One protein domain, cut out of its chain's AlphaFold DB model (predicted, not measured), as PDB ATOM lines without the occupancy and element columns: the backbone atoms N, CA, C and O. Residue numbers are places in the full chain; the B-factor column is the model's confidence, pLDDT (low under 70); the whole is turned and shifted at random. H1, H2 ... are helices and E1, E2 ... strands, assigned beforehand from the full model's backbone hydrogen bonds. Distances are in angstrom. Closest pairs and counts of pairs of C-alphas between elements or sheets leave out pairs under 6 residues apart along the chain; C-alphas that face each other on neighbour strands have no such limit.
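This is residues 2 to 59 of the 171 residues of an uncharacterized protein of Nostoc sp. TCL240-02 (UniProt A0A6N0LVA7). With little regular structure, this is a small head, a three-stranded sheet with one short helix over it, and two long tails, residues 2 to 11 and 45 to 59, stretching toward the same end. Of 58 printed residues, 22 are in named elements, H1, E1, E2, E3 in order, class mixed; the antiparallel sheet E1 - E2 - E3 is a meander, each strand the neighbour of the one before. It is only just loose, close to extended: radius of gyration of the C-alphas 15.0 A, spans 51 by 24 by 15 A.

Find H1, residues 12 to 19, every O i to N i+4 pair within hydrogen-bond range. Next come hairpin E1, residues 22 to 27, and E2, residues 30 to 34, with N 25 and O 32 at 2.8 A, then hairpin E2 and E3, residues 42 to 44, with N 42 and O 33 at 2.9 A. H1 is on this sheet, height 9.1 A, over E2, slantwise at 40 degrees on the local plane; the closest C-alphas of H1 and E1, Cys 16 and Thr 22, are 6.7 A apart.

From C-alpha 12 at (-26.622, -3.867, 4.593), H1 runs 10.6 A; E1 runs 15.4 A, E2 13.7 A, and E3 6.3 A to C-alpha 44 at (-22.754, 1.279, 10.825).

The farthest C-alphas, Val 39 and Pro 59, are 51.8 A apart; the printed part has no cut, no link is long, and pLDDT is under 70 at residues 2 to 10 and 47 to 59.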
ATOM      1  N   ASN A   2     -38.552   9.331 -17.696       35.41
ATOM      2  CA  ASN A   2     -38.444   8.549 -16.466       35.41
ATOM      3  C   ASN A   2     -37.141   8.940 -15.752       35.41
ATOM      4  O   ASN A   2     -36.111   9.056 -16.416       35.41
ATOM      5  N   PRO A   3     -37.167   9.206 -14.437       38.66
ATOM      6  CA  PRO A   3     -35.968   9.584 -13.706       38.66
ATOM      7  C   PRO A   3     -34.969   8.421 -13.685       38.66
ATOM      8  O   PRO A   3     -35.366   7.274 -13.487       38.66
ATOM      9  N   ILE A   4     -33.676   8.739 -13.836       41.94
ATOM     10  CA  ILE A   4     -32.565   7.835 -13.506       41.94
ATOM     11  C   ILE A   4     -32.847   7.272 -12.109       41.94
ATOM     12  O   ILE A   4     -32.877   8.026 -11.127       41.94
ATOM     13  N   LYS A   5     -33.103   5.965 -12.022       38.09
ATOM     14  CA  LYS A   5     -33.272   5.292 -10.738       38.09
ATOM     15  C   LYS A   5     -31.893   5.120 -10.128       38.09
ATOM     16  O   LYS A   5     -31.051   4.388 -10.629       38.09
ATOM     17  N   PHE A   6     -31.662   5.843  -9.043       40.53
ATOM     18  CA  PHE A   6     -30.553   5.553  -8.155       40.53
ATOM     19  C   PHE A   6     -31.028   4.448  -7.227       40.53
ATOM     20  O   PHE A   6     -31.686   4.731  -6.226       40.53
ATOM     21  N   GLU A   7     -30.731   3.203  -7.567       42.09
ATOM     22  CA  GLU A   7     -30.806   2.139  -6.578       42.09
ATOM     23  C   GLU A   7     -29.584   2.297  -5.680       42.09
ATOM     24  O   GLU A   7     -28.439   2.058  -6.061       42.09
ATOM     25  N   ILE A   8     -29.830   2.839  -4.489       45.25
ATOM     26  CA  ILE A   8     -28.884   2.715  -3.389       45.25
ATOM     27  C   ILE A   8     -29.082   1.290  -2.883       45.25
ATOM     28  O   ILE A   8     -29.818   1.054  -1.930       45.25
ATOM     29  N   GLU A   9     -28.469   0.337  -3.577       47.91
ATOM     30  CA  GLU A   9     -28.270  -1.010  -3.057       47.91
ATOM     31  C   GLU A   9     -27.202  -0.905  -1.966       47.91
ATOM     32  O   GLU A   9     -26.008  -1.109  -2.167       47.91
ATOM     33  N   CYS A  10     -27.629  -0.470  -0.786       54.19
ATOM     34  CA  CYS A  10     -26.931  -0.870   0.415       54.19
ATOM     35  C   CYS A  10     -27.371  -2.296   0.675       54.19
ATOM     36  O   CYS A  10     -28.436  -2.495   1.261       54.19
ATOM     37  N   ASP A  11     -26.561  -3.275   0.281       72.06
ATOM     38  CA  ASP A  11     -26.728  -4.608   0.844       72.06
ATOM     39  C   ASP A  11     -26.177  -4.603   2.279       72.06
ATOM     40  O   ASP A  11     -25.122  -5.142   2.608       72.06
ATOM     41  N   ILE A  12     -26.884  -3.879   3.155       82.81
ATOM     42  CA  ILE A  12     -26.622  -3.867   4.593       82.81
ATOM     43  C   ILE A  12     -26.667  -5.297   5.136       82.81
ATOM     44  O   ILE A  12     -25.959  -5.595   6.095       82.81
ATOM     45  N   ASN A  13     -27.434  -6.188   4.493       83.88
ATOM     46  CA  ASN A  13     -27.495  -7.591   4.863       83.88
ATOM     47  C   ASN A  13     -26.154  -8.272   4.584       83.88
ATOM     48  O   ASN A  13     -25.640  -8.926   5.483       83.88
ATOM     49  N   GLU A  14     -25.534  -8.061   3.420       86.69
ATOM     50  CA  GLU A  14     -24.198  -8.603   3.128       86.69
ATOM     51  C   GLU A  14     -23.148  -8.098   4.131       86.69
ATOM     52  O   GLU A  14     -22.416  -8.899   4.719       86.69
ATOM     53  N   TYR A  15     -23.112  -6.788   4.413       86.12
ATOM     54  CA  TYR A  15     -22.184  -6.238   5.409       86.12
ATOM     55  C   TYR A  15     -22.399  -6.861   6.795       86.12
ATOM     56  O   TYR A  15     -21.427  -7.231   7.464       86.12
ATOM     57  N   CYS A  16     -23.660  -6.995   7.220       90.25
ATOM     58  CA  CYS A  16     -24.006  -7.590   8.507       90.25
ATOM     59  C   CYS A  16     -23.646  -9.078   8.563       90.25
ATOM     60  O   CYS A  16     -23.106  -9.519   9.573       90.25
ATOM     61  N   VAL A  17     -23.851  -9.831   7.478       91.19
ATOM     62  CA  VAL A  17     -23.466 -11.247   7.375       91.19
ATOM     63  C   VAL A  17     -21.952 -11.411   7.501       91.19
ATOM     64  O   VAL A  17     -21.495 -12.244   8.277       91.19
ATOM     65  N   VAL A  18     -21.159 -10.586   6.810       92.12
ATOM     66  CA  VAL A  18     -19.687 -10.654   6.865       92.12
ATOM     67  C   VAL A  18     -19.146 -10.357   8.271       92.12
ATOM     68  O   VAL A  18     -18.143 -10.942   8.677       92.12
ATOM     69  N   HIS A  19     -19.809  -9.477   9.028       91.56
ATOM     70  CA  HIS A  19     -19.350  -9.033  10.351       91.56
ATOM     71  C   HIS A  19     -20.107  -9.675  11.527       91.56
ATOM     72  O   HIS A  19     -19.863  -9.305  12.676       91.56
ATOM     73  N   ASN A  20     -20.992 -10.646  11.268       95.31
ATOM     74  CA  ASN A  20     -21.876 -11.274  12.262       95.31
ATOM     75  C   ASN A  20     -22.726 -10.269  13.060       95.31
ATOM     76  O   ASN A  20     -22.938 -10.434  14.263       95.31
ATOM     77  N   TYR A  21     -23.184  -9.204  12.406       95.44
ATOM     78  CA  TYR A  21     -24.119  -8.260  13.005       95.44
ATOM     79  C   TYR A  21     -25.549  -8.771  12.825       95.44
ATOM     80  O   TYR A  21     -25.876  -9.427  11.838       95.44
ATOM     81  N   THR A  22     -26.401  -8.465  13.793       95.69
ATOM     82  CA  THR A  22     -27.788  -8.935  13.859       95.69
ATOM     83  C   THR A  22     -28.752  -7.760  13.914       95.69
ATOM     84  O   THR A  22     -28.382  -6.666  14.343       95.69
ATOM     85  N   ASP A  23     -29.973  -7.986  13.430       94.56
ATOM     86  CA  ASP A  23     -31.083  -7.031  13.445       94.56
ATOM     87  C   ASP A  23     -30.715  -5.625  12.925       94.56
ATOM     88  O   ASP A  23     -30.790  -4.649  13.678       94.56
ATOM     89  N   PRO A  24     -30.293  -5.482  11.650       93.88
ATOM     90  CA  PRO A  24     -30.035  -4.167  11.085       93.88
ATOM     91  C   PRO A  24     -31.327  -3.345  10.987       93.88
ATOM     92  O   PRO A  24     -32.341  -3.807  10.463       93.88
ATOM     93  N   PHE A  25     -31.282  -2.095  11.438       93.12
ATOM     94  CA  PHE A  25     -32.383  -1.140  11.331       93.12
ATOM     95  C   PHE A  25     -31.881   0.247  10.925       93.12
ATOM     96  O   PHE A  25     -30.729   0.614  11.154       93.12
ATOM     97  N   CYS A  26     -32.752   1.028  10.291       89.19
ATOM     98  CA  CYS A  26     -32.452   2.393   9.877       89.19
ATOM     99  C   CYS A  26     -33.216   3.370  10.769       89.19
ATOM    100  O   CYS A  26     -34.442   3.294  10.852       89.19
ATOM    101  N   ASP A  27     -32.496   4.290  11.406       86.88
ATOM    102  CA  ASP A  27     -33.076   5.389  12.176       86.88
ATOM    103  C   ASP A  27     -32.449   6.713  11.732       86.88
ATOM    104  O   ASP A  27     -31.225   6.855  11.674       86.88
ATOM    105  N   ASN A  28     -33.292   7.676  11.357       87.06
ATOM    106  CA  ASN A  28     -32.883   8.992  10.849       87.06
ATOM    107  C   ASN A  28     -31.856   8.953   9.692       87.06
ATOM    108  O   ASN A  28     -31.012   9.839   9.562       87.06
ATOM    109  N   GLY A  29     -31.921   7.931   8.829       80.69
ATOM    110  CA  GLY A  29     -31.006   7.772   7.690       80.69
ATOM    111  C   GLY A  29     -29.613   7.245   8.056       80.69
ATOM    112  O   GLY A  29     -28.731   7.205   7.196       80.69
ATOM    113  N   ILE A  30     -29.412   6.837   9.310       83.12
ATOM    114  CA  ILE A  30     -28.216   6.147   9.791       83.12
ATOM    115  C   ILE A  30     -28.587   4.681  10.009       83.12
ATOM    116  O   ILE A  30     -29.616   4.368  10.610       83.12
ATOM    117  N   TRP A  31     -27.747   3.778   9.511       91.19
ATOM    118  CA  TRP A  31     -27.905   2.349   9.749       91.19
ATOM    119  C   TRP A  31     -27.314   1.961  11.099       91.19
ATOM    120  O   TRP A  31     -26.224   2.399  11.465       91.19
ATOM    121  N   TRP A  32     -28.027   1.103  11.809       94.00
ATOM    122  CA  TRP A  32     -27.656   0.541  13.097       94.00
ATOM    123  C   TRP A  32     -27.783  -0.977  13.023       94.00
ATOM    124  O   TRP A  32     -28.640  -1.480  12.302       94.00
ATOM    125  N   ALA A  33     -26.954  -1.709  13.761       96.94
ATOM    126  CA  ALA A  33     -27.178  -3.132  14.022       96.94
ATOM    127  C   ALA A  33     -26.511  -3.549  15.335       96.94
ATOM    128  O   ALA A  33     -25.729  -2.790  15.917       96.94
ATOM    129  N   PHE A  34     -26.802  -4.762  15.794       96.62
ATOM    130  CA  PHE A  34     -26.241  -5.333  17.011       96.62
ATOM    131  C   PHE A  34     -24.990  -6.163  16.693       96.62
ATOM    132  O   PHE A  34     -25.085  -7.141  15.946       96.62
ATOM    133  N   PRO A  35     -23.817  -5.815  17.255       95.00
ATOM    134  CA  PRO A  35     -22.625  -6.655  17.188       95.00
ATOM    135  C   PRO A  35     -22.865  -8.048  17.793       95.00
ATOM    136  O   PRO A  35     -23.755  -8.202  18.637       95.00
ATOM    137  N   PRO A  36     -22.035  -9.052  17.456       94.62
ATOM    138  CA  PRO A  36     -22.158 -10.378  18.048       94.62
ATOM    139  C   PRO A  36     -22.048 -10.296  19.579       94.62
ATOM    140  O   PRO A  36     -21.099  -9.725  20.115       94.62
ATOM    141  N   HIS A  37     -23.033 -10.873  20.275       93.62
ATOM    142  CA  HIS A  37     -23.159 -10.886  21.742       93.62
ATOM    143  C   HIS A  37     -23.375  -9.519  22.418       93.62
ATOM    144  O   HIS A  37     -23.264  -9.420  23.641       93.62
ATOM    145  N   SER A  38     -23.702  -8.470  21.661       93.19
ATOM    146  CA  SER A  38     -24.022  -7.155  22.220       93.19
ATOM    147  C   SER A  38     -25.525  -6.983  22.426       93.19
ATOM    148  O   SER A  38     -26.334  -7.417  21.613       93.19
ATOM    149  N   VAL A  39     -25.897  -6.273  23.492       93.06
ATOM    150  CA  VAL A  39     -27.273  -5.798  23.742       93.06
ATOM    151  C   VAL A  39     -27.475  -4.340  23.320       93.06
ATOM    152  O   VAL A  39     -28.551  -3.779  23.503       93.06
ATOM    153  N   MET A  40     -26.430  -3.705  22.786       94.62
ATOM    154  CA  MET A  40     -26.441  -2.312  22.359       94.62
ATOM    155  C   MET A  40     -26.146  -2.226  20.864       94.62
ATOM    156  O   MET A  40     -25.150  -2.782  20.390       94.62
ATOM    157  N   ALA A  41     -27.015  -1.521  20.141       94.69
ATOM    158  CA  ALA A  41     -26.834  -1.256  18.724       94.69
ATOM    159  C   ALA A  41     -25.687  -0.262  18.500       94.69
ATOM    160  O   ALA A  41     -25.509   0.688  19.265       94.69
ATOM    161  N   VAL A  42     -24.930  -0.466  17.425       94.12
ATOM    162  CA  VAL A  42     -23.863   0.438  16.987       94.12
ATOM    163  C   VAL A  42     -24.187   0.991  15.609       94.12
ATOM    164  O   VAL A  42     -24.747   0.293  14.762       94.12
ATOM    165  N   SER A  43     -23.825   2.250  15.376       93.12
ATOM    166  CA  SER A  43     -23.998   2.879  14.072       93.12
ATOM    167  C   SER A  43     -23.026   2.269  13.064       93.12
ATOM    168  O   SER A  43     -21.811   2.271  13.290       93.12
ATOM    169  N   ILE A  44     -23.541   1.808  11.932       90.19
ATOM    170  CA  ILE A  44     -22.754   1.279  10.825       90.19
ATOM    171  C   ILE A  44     -22.587   2.383   9.795       90.19
ATOM    172  O   ILE A  44     -23.538   2.816   9.143       90.19
ATOM    173  N   ASN A  45     -21.344   2.812   9.605       80.06
ATOM    174  CA  ASN A  45     -21.012   3.702   8.508       80.06
ATOM    175  C   ASN A  45     -20.725   2.868   7.257       80.06
ATOM    176  O   ASN A  45     -19.571   2.575   6.940       80.06
ATOM    177  N   VAL A  46     -21.784   2.447   6.560       70.69
ATOM    178  CA  VAL A  46     -21.620   1.818   5.248       70.69
ATOM    179  C   VAL A  46     -21.211   2.914   4.274       70.69
ATOM    180  O   VAL A  46     -21.974   3.836   3.976       70.69
ATOM    181  N   ARG A  47     -19.973   2.839   3.784       57.12
ATOM    182  CA  ARG A  47     -19.489   3.759   2.759       57.12
ATOM    183  C   ARG A  47     -20.287   3.483   1.488       57.12
ATOM    184  O   ARG A  47     -20.060   2.485   0.821       57.12
ATOM    185  N   TYR A  48     -21.245   4.355   1.183       55.19
ATOM    186  CA  TYR A  48     -22.095   4.231   0.002       55.19
ATOM    187  C   TYR A  48     -21.252   4.231  -1.278       55.19
ATOM    188  O   TYR A  48     -20.834   5.296  -1.751       55.19
ATOM    189  N   GLU A  49     -21.037   3.062  -1.873       44.22
ATOM    190  CA  GLU A  49     -20.547   2.972  -3.240       44.22
ATOM    191  C   GLU A  49     -21.754   3.098  -4.171       44.22
ATOM    192  O   GLU A  49     -22.571   2.196  -4.324       44.22
ATOM    193  N   ARG A  50     -21.942   4.295  -4.735       45.03
ATOM    194  CA  ARG A  50     -23.040   4.543  -5.674       45.03
ATOM    195  C   ARG A  50     -22.689   3.883  -7.005       45.03
ATOM    196  O   ARG A  50     -21.931   4.458  -7.785       45.03
ATOM    197  N   ARG A  51     -23.251   2.705  -7.281       39.94
ATOM    198  CA  ARG A  51     -23.175   2.094  -8.609       39.94
ATOM    199  C   ARG A  51     -24.142   2.832  -9.538       39.94
ATOM    200  O   ARG A  51     -25.346   2.865  -9.311       39.94
ATOM    201  N   LEU A  52     -23.601   3.490 -10.560       45.03
ATOM    202  CA  LEU A  52     -24.401   4.045 -11.650       45.03
ATOM    203  C   LEU A  52     -24.802   2.882 -12.556       45.03
ATOM    204  O   LEU A  52     -23.991   2.416 -13.354       45.03
ATOM    205  N   VAL A  53     -26.030   2.393 -12.397       45.38
ATOM    206  CA  VAL A  53     -26.625   1.455 -13.348       45.38
ATOM    207  C   VAL A  53     -27.192   2.289 -14.490       45.38
ATOM    208  O   VAL A  53     -28.113   3.084 -14.299       45.38
ATOM    209  N   TRP A  54     -26.568   2.179 -15.660       48.00
ATOM    210  CA  TRP A  54     -27.085   2.786 -16.878       48.00
ATOM    211  C   TRP A  54     -28.192   1.888 -17.413       48.00
ATOM    212  O   TRP A  54     -27.977   0.694 -17.593       48.00
ATOM    213  N   ASP A  55     -29.369   2.459 -17.647       47.47
ATOM    214  CA  ASP A  55     -30.419   1.768 -18.387       47.47
ATOM    215  C   ASP A  55     -29.931   1.582 -19.834       47.47
ATOM    216  O   ASP A  55     -29.662   2.564 -20.530       47.47
ATOM    217  N   GLU A  56     -29.772   0.330 -20.271       52.62
ATOM    218  CA  GLU A  56     -29.290  -0.029 -21.614       52.62
ATOM    219  C   GLU A  56     -30.199   0.505 -22.736       52.62
ATOM    220  O   GLU A  56     -29.792   0.554 -23.895       52.62
ATOM    221  N   SER A  57     -31.416   0.952 -22.405       53.31
ATOM    222  CA  SER A  57     -32.334   1.591 -23.348       53.31
ATOM    223  C   SER A  57     -31.980   3.044 -23.696       53.31
ATOM    224  O   SER A  57     -32.562   3.603 -24.631       53.31
ATOM    225  N   TYR A  58     -31.026   3.672 -22.997       50.41
ATOM    226  CA  TYR A  58     -30.583   5.026 -23.328       50.41
ATOM    227  C   TYR A  58     -29.610   5.023 -24.518       50.41
ATOM    228  O   TYR A  58     -28.588   4.334 -24.478       50.41
ATOM    229  N   PRO A  59     -29.854   5.829 -25.569       50.22
ATOM    230  CA  PRO A  59     -28.933   5.911 -26.692       50.22
ATOM    231  C   PRO A  59     -27.584   6.466 -26.219       50.22
ATOM    232  O   PRO A  59     -27.515   7.484 -25.528       50.22
TER     233      PRO A  59